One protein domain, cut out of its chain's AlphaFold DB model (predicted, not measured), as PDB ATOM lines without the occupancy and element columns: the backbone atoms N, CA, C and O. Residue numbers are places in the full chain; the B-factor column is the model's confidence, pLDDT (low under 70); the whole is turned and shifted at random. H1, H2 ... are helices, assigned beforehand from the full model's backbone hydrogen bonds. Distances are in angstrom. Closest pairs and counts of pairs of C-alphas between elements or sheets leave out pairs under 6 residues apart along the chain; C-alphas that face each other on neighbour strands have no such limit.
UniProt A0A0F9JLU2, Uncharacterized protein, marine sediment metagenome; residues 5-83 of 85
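This is residues 5 to 83 of the 85 residues of an uncharacterized protein of marine sediment metagenome (UniProt A0A0F9JLU2). The model has little regular structure: the long looped stretch of residues 11 to 45 makes one end, and H3 and H4, meeting at a corner, make the other. H2 lies between these ends, with H1 near it. The 79 printed residues hold four named helices, H1 to H4 in chain order, and no named strand; the class is all helix, with 31 residues in named elements. The whole is compact, radius of gyration of the C-alphas 12.5 A, spanning 35 by 25 by 19 A.

H1, residues 5 to 10, is close to but not clearly touching H2, residues 46 to 52; their closest C-alphas, Arg 9 and Leu 52, are 6.2 A apart. They run opposite ways at a steep tilt of 43 degrees. H3, residues 63 to 72, and H4, residues 76 to 83, touch only at the corner, about perpendicular at 80 degrees; their closest C-alphas, Val 69 and Ile 76, are 6.6 A apart. H2 is close to but not clearly touching H4, with the closest C-alphas, Ile 50 and Val 80, 7.7 A apart. H3 is apart from H1 and H2. In H1, H2, H3 and H4 every O i to N i+4 pair is within hydrogen-bond range.

H1 begins at C-alpha 5 (210.558, 218.920, 267.857) and is 8.6 A long; H2 is 10.1 A, H3 14.4 A and H4 10.6 A, ending at C-alpha 83 (193.054, 212.045, 251.680).

The two C-alphas farthest apart, Glu 38 and Pro 74, are 36.5 A apart. The printed part has no cut; the link H1 to H2 is long, and no printed residue is under pLDDT 70.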
ATOM      1  N   LYS A   5     211.790 219.096 268.642       89.69
ATOM      2  CA  LYS A   5     210.558 218.920 267.857       89.69
ATOM      3  C   LYS A   5     210.685 217.814 266.813       89.69
ATOM      4  O   LYS A   5     209.756 217.021 266.674       89.69
ATOM      5  N   ASN A   6     211.826 217.730 266.132       92.25
ATOM      6  CA  ASN A   6     212.086 216.680 265.150       92.25
ATOM      7  C   ASN A   6     212.031 215.309 265.817       92.25
ATOM      8  O   ASN A   6     211.239 214.469 265.396       92.25
ATOM      9  N   THR A   7     212.772 215.115 266.911       91.50
ATOM     10  CA  THR A   7     212.792 213.840 267.642       91.50
ATOM     11  C   THR A   7     211.386 213.441 268.096       91.50
ATOM     12  O   THR A   7     210.950 212.328 267.821       91.50
ATOM     13  N   LYS A   8     210.610 214.365 268.685       94.00
ATOM     14  CA  LYS A   8     209.215 214.109 269.106       94.00
ATOM     15  C   LYS A   8     208.271 213.746 267.955       94.00
ATOM     16  O   LYS A   8     207.280 213.046 268.162       94.00
ATOM     17  N   ARG A   9     208.508 214.287 266.759       94.81
ATOM     18  CA  ARG A   9     207.709 214.007 265.561       94.81
ATOM     19  C   ARG A   9     208.077 212.645 264.982       94.81
ATOM     20  O   ARG A   9     207.196 211.831 264.707       94.81
ATOM     21  N   MET A  10     209.375 212.403 264.831       94.50
ATOM     22  CA  MET A  10     209.936 211.179 264.273       94.50
ATOM     23  C   MET A  10     209.687 209.973 265.176       94.50
ATOM     24  O   MET A  10     209.379 208.913 264.645       94.50
ATOM     25  N   SER A  11     209.692 210.136 266.504       95.12
ATOM     26  CA  SER A  11     209.441 209.049 267.465       95.12
ATOM     27  C   SER A  11     208.042 208.435 267.368       95.12
ATOM     28  O   SER A  11     207.782 207.378 267.928       95.12
ATOM     29  N   LYS A  12     207.114 209.094 266.664       96.12
ATOM     30  CA  LYS A  12     205.771 208.570 266.371       96.12
ATOM     31  C   LYS A  12     205.723 207.737 265.086       96.12
ATOM     32  O   LYS A  12     204.681 207.171 264.763       96.12
ATOM     33  N   CYS A  13     206.804 207.716 264.310       95.62
ATOM     34  CA  CYS A  13     206.930 206.898 263.113       95.62
ATOM     35  C   CYS A  13     207.215 205.449 263.513       95.62
ATOM     36  O   CYS A  13     208.118 205.191 264.300       95.62
ATOM     37  N   SER A  14     206.512 204.489 262.911       93.75
ATOM     38  CA  SER A  14     206.724 203.056 263.172       93.75
ATOM     39  C   SER A  14     208.130 202.568 262.819       93.75
ATOM     40  O   SER A  14     208.554 201.526 263.296       93.75
ATOM     41  N   SER A  15     208.838 203.292 261.953       91.75
ATOM     42  CA  SER A  15     210.203 202.961 261.553       91.75
ATOM     43  C   SER A  15     211.263 203.689 262.381       91.75
ATOM     44  O   SER A  15     212.427 203.553 262.043       91.75
ATOM     45  N   PHE A  16     210.900 204.476 263.404       93.69
ATOM     46  CA  PHE A  16     211.829 205.377 264.101       93.69
ATOM     47  C   PHE A  16     213.123 204.692 264.557       93.69
ATOM     48  O   PHE A  16     214.198 205.143 264.179       93.69
ATOM     49  N   ASP A  17     213.015 203.566 265.264       91.12
ATOM     50  CA  ASP A  17     214.168 202.890 265.875       91.12
ATOM     51  C   ASP A  17     215.111 202.216 264.860       91.12
ATOM     52  O   ASP A  17     216.249 201.897 265.191       91.12
ATOM     53  N   GLY A  18     214.653 201.990 263.624       90.44
ATOM     54  CA  GLY A  18     215.414 201.290 262.578       90.44
ATOM     55  C   GLY A  18     215.570 202.076 261.278       90.44
ATOM     56  O   GLY A  18     216.030 201.526 260.279       90.44
ATOM     57  N   CYS A  19     215.134 203.334 261.237       92.44
ATOM     58  CA  CYS A  19     215.205 204.159 260.039       92.44
ATOM     59  C   CYS A  19     216.573 204.831 259.961       92.44
ATOM     60  O   CYS A  19     216.872 205.733 260.735       92.44
ATOM     61  N   SER A  20     217.360 204.451 258.960       91.25
ATOM     62  CA  SER A  20     218.665 205.044 258.660       91.25
ATOM     63  C   SER A  20     218.600 206.193 257.650       91.25
ATOM     64  O   SER A  20     219.637 206.725 257.273       91.25
ATOM     65  N   SER A  21     217.403 206.599 257.201       93.56
ATOM     66  CA  SER A  21     217.275 207.613 256.149       93.56
ATOM     67  C   SER A  21     217.759 208.997 256.614       93.56
ATOM     68  O   SER A  21     217.116 209.601 257.482       93.56
ATOM     69  N   PRO A  22     218.825 209.558 256.013       91.75
ATOM     70  CA  PRO A  22     219.395 210.835 256.449       91.75
ATOM     71  C   PRO A  22     218.572 212.039 255.986       91.75
ATOM     72  O   PRO A  22     218.603 213.100 256.609       91.75
ATOM     73  N   LYS A  23     217.776 211.870 254.922       94.12
ATOM     74  CA  LYS A  23     216.776 212.843 254.465       94.12
ATOM     75  C   LYS A  23     215.373 212.374 254.843       94.12
ATOM     76  O   LYS A  23     214.555 212.027 253.991       94.12
ATOM     77  N   CYS A  24     215.078 212.387 256.140       94.75
ATOM     78  CA  CYS A  24     213.741 212.096 256.648       94.75
ATOM     79  C   CYS A  24     212.787 213.272 256.356       94.75
ATOM     80  O   CYS A  24     213.042 214.375 256.834       94.75
ATOM     81  N   PRO A  25     211.656 213.090 255.645       95.69
ATOM     82  CA  PRO A  25     210.717 214.191 255.390       95.69
ATOM     83  C   PRO A  25     210.026 214.728 256.652       95.69
ATOM     84  O   PRO A  25     209.359 215.754 256.598       95.69
ATOM     85  N   LEU A  26     210.161 214.035 257.790       95.69
ATOM     86  CA  LEU A  26     209.743 214.522 259.105       95.69
ATOM     87  C   LEU A  26     210.839 215.330 259.816       95.69
ATOM     88  O   LEU A  26     210.661 215.647 260.985       95.69
ATOM     89  N   ASP A  27     211.952 215.650 259.155       94.81
ATOM     90  CA  ASP A  27     212.968 216.590 259.632       94.81
ATOM     91  C   ASP A  27     212.652 217.988 259.088       94.81
ATOM     92  O   ASP A  27     212.474 218.163 257.885       94.81
ATOM     93  N   GLU A  28     212.583 218.996 259.954       94.19
ATOM     94  CA  GLU A  28     212.439 220.389 259.508       94.19
ATOM     95  C   GLU A  28     213.639 220.865 258.667       94.19
ATOM     96  O   GLU A  28     213.465 221.694 257.780       94.19
ATOM     97  N   LEU A  29     214.828 220.297 258.901       92.50
ATOM     98  CA  LEU A  29     216.066 220.607 258.190       92.50
ATOM     99  C   LEU A  29     216.252 219.704 256.963       92.50
ATOM    100  O   LEU A  29     217.355 219.593 256.435       92.50
ATOM    101  N   TYR A  30     215.195 219.034 256.489       93.44
ATOM    102  CA  TYR A  30     215.245 218.108 255.352       93.44
ATOM    103  C   TYR A  30     215.986 218.674 254.127       93.44
ATOM    104  O   TYR A  30     216.687 217.939 253.428       93.44
ATOM    105  N   GLU A  31     215.828 219.969 253.841       91.75
ATOM    106  CA  GLU A  31     216.479 220.617 252.696       91.75
ATOM    107  C   GLU A  31     217.986 220.803 252.903       91.75
ATOM    108  O   GLU A  31     218.740 220.653 251.946       91.75
ATOM    109  N   GLU A  32     218.419 221.010 254.146       92.75
ATOM    110  CA  GLU A  32     219.819 221.197 254.541       92.75
ATOM    111  C   GLU A  32     220.570 219.866 254.706       92.75
ATOM    112  O   GLU A  32     221.794 219.812 254.603       92.75
ATOM    113  N   ARG A  33     219.846 218.762 254.943       91.50
ATOM    114  CA  ARG A  33     220.433 217.420 255.060       91.50
ATOM    115  C   ARG A  33     221.037 216.964 253.730       91.50
ATOM    116  O   ARG A  33     220.368 216.971 252.690       91.50
ATOM    117  N   VAL A  34     222.272 216.477 253.786       92.69
ATOM    118  CA  VAL A  34     222.961 215.842 252.654       92.69
ATOM    119  C   VAL A  34     222.513 214.386 252.530       92.69
ATOM    120  O   VAL A  34     222.228 213.733 253.530       92.69
ATOM    121  N   ARG A  35     222.425 213.901 251.289       91.75
ATOM    122  CA  ARG A  35     222.214 212.492 250.956       91.75
ATOM    123  C   ARG A  35     223.359 212.022 250.066       91.75
ATOM    124  O   ARG A  35     223.661 212.688 249.076       91.75
ATOM    125  N   LEU A  36     223.939 210.887 250.413       92.81
ATOM    126  CA  LEU A  36     224.879 210.107 249.624       92.81
ATOM    127  C   LEU A  36     224.129 209.036 248.819       92.81
ATOM    128  O   LEU A  36     222.952 208.749 249.053       92.81
ATOM    129  N   THR A  37     224.797 208.466 247.823       91.06
ATOM    130  CA  THR A  37     224.170 207.533 246.874       91.06
ATOM    131  C   THR A  37     223.727 206.234 247.553       91.06
ATOM    132  O   THR A  37     222.705 205.662 247.185       91.06
ATOM    133  N   GLU A  38     224.476 205.791 248.557       93.19
ATOM    134  CA  GLU A  38     224.261 204.578 249.348       93.19
ATOM    135  C   GLU A  38     223.204 204.723 250.452       93.19
ATOM    136  O   GLU A  38     222.811 203.727 251.061       93.19
ATOM    137  N   ASP A  39     222.725 205.942 250.707       92.50
ATOM    138  CA  ASP A  39     221.791 206.203 251.795       92.50
ATOM    139  C   ASP A  39     220.397 205.631 251.523       92.50
ATOM    140  O   ASP A  39     219.805 205.818 250.448       92.50
ATOM    141  N   GLU A  40     219.817 205.023 252.561       92.50
ATOM    142  CA  GLU A  40     218.465 204.484 252.498       92.50
ATOM    143  C   GLU A  40     217.394 205.576 252.349       92.50
ATOM    144  O   GLU A  40     217.405 206.641 252.983       92.50
ATOM    145  N   ASP A  41     216.383 205.261 251.543       91.94
ATOM    146  CA  ASP A  41     215.177 206.066 251.434       91.94
ATOM    147  C   ASP A  41     214.268 205.925 252.659       91.94
ATOM    148  O   ASP A  41     214.188 204.887 253.321       91.94
ATOM    149  N   CYS A  42     213.509 206.984 252.937       93.94
ATOM    150  CA  CYS A  42     212.487 206.948 253.970       93.94
ATOM    151  C   CYS A  42     211.380 205.949 253.590       93.94
ATOM    152  O   CYS A  42     210.669 206.138 252.602       93.94
ATOM    153  N   LYS A  43     211.184 204.922 254.425       93.19
ATOM    154  CA  LYS A  43     210.176 203.862 254.218       93.19
ATOM    155  C   LYS A  43     208.770 204.243 254.700       93.19
ATOM    156  O   LYS A  43     207.804 203.533 254.428       93.19
ATOM    157  N   ALA A  44     208.622 205.360 255.418       94.25
ATOM    158  CA  ALA A  44     207.321 205.809 255.903       94.25
ATOM    159  C   ALA A  44     206.410 206.187 254.729       94.25
ATOM    160  O   ALA A  44     206.822 206.929 253.840       94.25
ATOM    161  N   THR A  45     205.152 205.740 254.742       94.25
ATOM    162  CA  THR A  45     204.196 206.077 253.674       94.25
ATOM    163  C   THR A  45     203.910 207.579 253.618       94.25
ATOM    164  O   THR A  45     203.951 208.265 254.643       94.25
ATOM    165  N   LYS A  46     203.529 208.094 252.442       94.75
ATOM    166  CA  LYS A  46     203.111 209.497 252.276       94.75
ATOM    167  C   LYS A  46     202.036 209.893 253.298       94.75
ATOM    168  O   LYS A  46     202.166 210.924 253.950       94.75
ATOM    169  N   ARG A  47     201.027 209.036 253.511       94.00
ATOM    170  CA  ARG A  47     199.952 209.255 254.498       94.00
ATOM    171  C   ARG A  47     200.507 209.423 255.914       94.00
ATOM    172  O   ARG A  47     200.139 210.371 256.602       94.00
ATOM    173  N   THR A  48     201.412 208.536 256.331       95.19
ATOM    174  CA  THR A  48     202.072 208.608 257.643       95.19
ATOM    175  C   THR A  48     202.828 209.922 257.802       95.19
ATOM    176  O   THR A  48     202.661 210.604 258.812       95.19
ATOM    177  N   ARG A  49     203.614 210.316 256.793       96.00
ATOM    178  CA  ARG A  49     204.413 211.547 256.856       96.00
ATOM    179  C   ARG A  49     203.541 212.798 256.960       96.00
ATOM    180  O   ARG A  49     203.830 213.658 257.781       96.00
ATOM    181  N   ILE A  50     202.425 212.852 256.233       96.12
ATOM    182  CA  ILE A  50     201.460 213.958 256.334       96.12
ATOM    183  C   ILE A  50     200.796 214.015 257.706       96.12
ATOM    184  O   ILE A  50     200.678 215.093 258.289       96.12
ATOM    185  N   LYS A  51     200.386 212.861 258.243       95.50
ATOM    186  CA  LYS A  51     199.753 212.782 259.564       95.50
ATOM    187  C   LYS A  51     200.693 213.259 260.675       95.50
ATOM    188  O   LYS A  51     200.253 213.952 261.586       95.50
ATOM    189  N   LEU A  52     201.969 212.880 260.609       96.00
ATOM    190  CA  LEU A  52     202.956 213.221 261.636       96.00
ATOM    191  C   LEU A  52     203.550 214.622 261.449       96.00
ATOM    192  O   LEU A  52     203.824 215.294 262.435       96.00
ATOM    193  N   GLY A  53     203.713 215.085 260.210       96.00
ATOM    194  CA  GLY A  53     204.301 216.378 259.858       96.00
ATOM    195  C   GLY A  53     203.360 217.571 259.944       96.00
ATOM    196  O   GLY A  53     203.580 218.535 259.228       96.00
ATOM    197  N   ILE A  54     202.308 217.534 260.764       94.88
ATOM    198  CA  ILE A  54     201.285 218.595 260.842       94.88
ATOM    199  C   ILE A  54     201.855 220.006 261.057       94.88
ATOM    200  O   ILE A  54     201.276 220.977 260.577       94.88
ATOM    201  N   ASP A  55     202.985 220.104 261.746       94.06
ATOM    202  CA  ASP A  55     203.676 221.343 262.090       94.06
ATOM    203  C   ASP A  55     204.755 221.758 261.073       94.06
ATOM    204  O   ASP A  55     205.355 222.819 261.219       94.06
ATOM    205  N   LEU A  56     205.001 220.947 260.039       94.75
ATOM    206  CA  LEU A  56     205.935 221.268 258.962       94.75
ATOM    207  C   LEU A  56     205.239 222.048 257.837       94.75
ATOM    208  O   LEU A  56     204.134 221.664 257.440       94.75
ATOM    209  N   PRO A  57     205.908 223.038 257.211       92.62
ATOM    210  CA  PRO A  57     205.338 223.811 256.099       92.62
ATOM    211  C   PRO A  57     204.829 222.942 254.941       92.62
ATOM    212  O   PRO A  57     203.783 223.208 254.357       92.62
ATOM    213  N   LYS A  58     205.550 221.855 254.637       94.88
ATOM    214  CA  LYS A  58     205.206 220.905 253.566       94.88
ATOM    215  C   LYS A  58     204.451 219.675 254.066       94.88
ATOM    216  O   LYS A  58     204.267 218.733 253.306       94.88
ATOM    217  N   ARG A  59     204.044 219.635 255.338       95.44
ATOM    218  CA  ARG A  59     203.377 218.483 255.969       95.44
ATOM    219  C   ARG A  59     204.093 217.148 255.721       95.44
ATOM    220  O   ARG A  59     203.472 216.178 255.315       95.44
ATOM    221  N   GLY A  60     205.416 217.086 255.858       95.62
ATOM    222  CA  GLY A  60     206.169 215.848 255.608       95.62
ATOM    223  C   GLY A  60     206.172 215.344 254.152       95.62
ATOM    224  O   GLY A  60     206.547 214.194 253.891       95.62
ATOM    225  N   LEU A  61     205.744 216.175 253.196       96.19
ATOM    226  CA  LEU A  61     205.912 215.925 251.769       96.19
ATOM    227  C   LEU A  61     207.331 216.278 251.330       96.19
ATOM    228  O   LEU A  61     207.895 217.292 251.743       96.19
ATOM    229  N   THR A  62     207.878 215.469 250.428       95.38
ATOM    230  CA  THR A  62     209.097 215.836 249.698       95.38
ATOM    231  C   THR A  62     208.825 217.033 248.773       95.38
ATOM    232  O   THR A  62     207.672 217.255 248.390       95.38
ATOM    233  N   PRO A  63     209.853 217.790 248.342       93.88
ATOM    234  CA  PRO A  63     209.668 218.916 247.425       93.88
ATOM    235  C   PRO A  63     208.894 218.541 246.155       93.88
ATOM    236  O   PRO A  63     207.967 219.246 245.772       93.88
ATOM    237  N   LYS A  64     209.203 217.381 245.559       94.69
ATOM    238  CA  LYS A  64     208.506 216.875 244.368       94.69
ATOM    239  C   LYS A  64     207.026 216.591 244.639       94.69
ATOM    240  O   LYS A  64     206.171 216.972 243.843       94.69
ATOM    241  N   GLU A  65     206.713 215.938 245.757       96.06
ATOM    242  CA  GLU A  65     205.325 215.659 246.143       96.06
ATOM    243  C   GLU A  65     204.549 216.939 246.457       96.06
ATOM    244  O   GLU A  65     203.384 217.042 246.082       96.06
ATOM    245  N   TYR A  66     205.185 217.898 247.133       95.94
ATOM    246  CA  TYR A  66     204.585 219.182 247.479       95.94
ATOM    247  C   TYR A  66     204.228 219.979 246.221       95.94
ATOM    248  O   TYR A  66     203.080 220.393 246.073       95.94
ATOM    249  N   SER A  67     205.157 220.098 245.267       96.06
ATOM    250  CA  SER A  67     204.881 220.738 243.978       96.06
ATOM    251  C   SER A  67     203.750 220.040 243.221       96.06
ATOM    252  O   SER A  67     202.860 220.703 242.700       96.06
ATOM    253  N   GLY A  68     203.726 218.702 243.211       96.44
ATOM    254  CA  GLY A  68     202.633 217.945 242.591       96.44
ATOM    255  C   GLY A  68     201.268 218.219 243.234       96.44
ATOM    256  O   GLY A  68     200.264 218.328 242.530       96.44
ATOM    257  N   VAL A  69     201.228 218.382 244.562       95.44
ATOM    258  CA  VAL A  69     200.008 218.766 245.287       95.44
ATOM    259  C   VAL A  69     199.560 220.172 244.894       95.44
ATOM    260  O   VAL A  69     198.390 220.337 244.568       95.44
ATOM    261  N   LEU A  70     200.464 221.156 244.860       94.62
ATOM    262  CA  LEU A  70     200.115 222.539 244.504       94.62
ATOM    263  C   LEU A  70     199.615 222.696 243.060       94.62
ATOM    264  O   LEU A  70     198.839 223.600 242.781       94.62
ATOM    265  N   LEU A  71     200.032 221.816 242.148       96.81
ATOM    266  CA  LEU A  71     199.527 221.803 240.772       96.81
ATOM    267  C   LEU A  71     198.125 221.192 240.650       96.81
ATOM    268  O   LEU A  71     197.400 221.512 239.715       96.81
ATOM    269  N   SER A  72     197.756 220.292 241.564       96.38
ATOM    270  CA  SER A  72     196.517 219.504 241.468       96.38
ATOM    271  C   SER A  72     195.415 219.983 242.415       96.38
ATOM    272  O   SER A  72     194.251 219.638 242.225       96.38
ATOM    273  N   TYR A  73     195.768 220.739 243.456       95.44
ATOM    274  CA  TYR A  73     194.861 221.166 244.516       95.44
ATOM    275  C   TYR A  73     195.053 222.654 244.821       95.44
ATOM    276  O   TYR A  73     196.188 223.128 244.803       95.44
ATOM    277  N   PRO A  74     193.984 223.381 245.206       94.81
ATOM    278  CA  PRO A  74     194.087 224.796 245.572       94.81
ATOM    279  C   PRO A  74     195.033 225.068 246.749       94.81
ATOM    280  O   PRO A  74     195.587 226.155 246.868       94.81
ATOM    281  N   SER A  75     195.190 224.093 247.649       93.62
ATOM    282  CA  SER A  75     196.110 224.174 248.779       93.62
ATOM    283  C   SER A  75     196.471 222.790 249.317       93.62
ATOM    284  O   SER A  75     195.800 221.790 249.023       93.62
ATOM    285  N   ILE A  76     197.502 222.727 250.166       92.75
ATOM    286  CA  ILE A  76     197.857 221.487 250.863       92.75
ATOM    287  C   ILE A  76     196.747 221.041 251.823       92.75
ATOM    288  O   ILE A  76     196.479 219.849 251.934       92.75
ATOM    289  N   GLU A  77     196.039 221.970 252.460       93.38
ATOM    290  CA  GLU A  77     194.898 221.688 253.337       93.38
ATOM    291  C   GLU A  77     193.760 221.021 252.563       93.38
ATOM    292  O   GLU A  77     193.150 220.073 253.062       93.38
ATOM    293  N   SER A  78     193.510 221.473 251.330       93.62
ATOM    294  CA  SER A  78     192.502 220.885 250.442       93.62
ATOM    295  C   SER A  78     192.844 219.428 250.126       93.62
ATOM    296  O   SER A  78     191.992 218.546 250.230       93.62
ATOM    297  N   TYR A  79     194.118 219.159 249.829       93.94
ATOM    298  CA  TYR A  79     194.620 217.806 249.612       93.94
ATOM    299  C   TYR A  79     194.486 216.927 250.864       93.94
ATOM    300  O   TYR A  79     193.932 215.828 250.797       93.94
ATOM    301  N   VAL A  80     194.945 217.425 252.015       93.25
ATOM    302  CA  VAL A  80     194.913 216.718 253.303       93.25
ATOM    303  C   VAL A  80     193.487 216.323 253.684       93.25
ATOM    304  O   VAL A  80     193.252 215.171 254.050       93.25
ATOM    305  N   ARG A  81     192.527 217.245 253.548       91.62
ATOM    306  CA  ARG A  81     191.115 217.008 253.877       91.62
ATOM    307  C   ARG A  81     190.492 215.896 253.033       91.62
ATOM    308  O   ARG A  81     189.660 215.159 253.541       91.62
ATOM    309  N   GLY A  82     190.896 215.762 251.769       89.94
ATOM    310  CA  GLY A  82     190.391 214.718 250.872       89.94
ATOM    311  C   GLY A  82     191.043 213.342 251.049       89.94
ATOM    312  O   GLY A  82     190.482 212.357 250.583       89.94
ATOM    313  N   HIS A  83     192.212 213.256 251.698       84.06
ATOM    314  CA  HIS A  83     193.054 212.045 251.680       84.06
ATOM    315  C   HIS A  83     193.424 211.487 253.060       84.06
ATOM    316  O   HIS A  83     194.011 210.405 253.138       84.06
TER     317      HIS A  83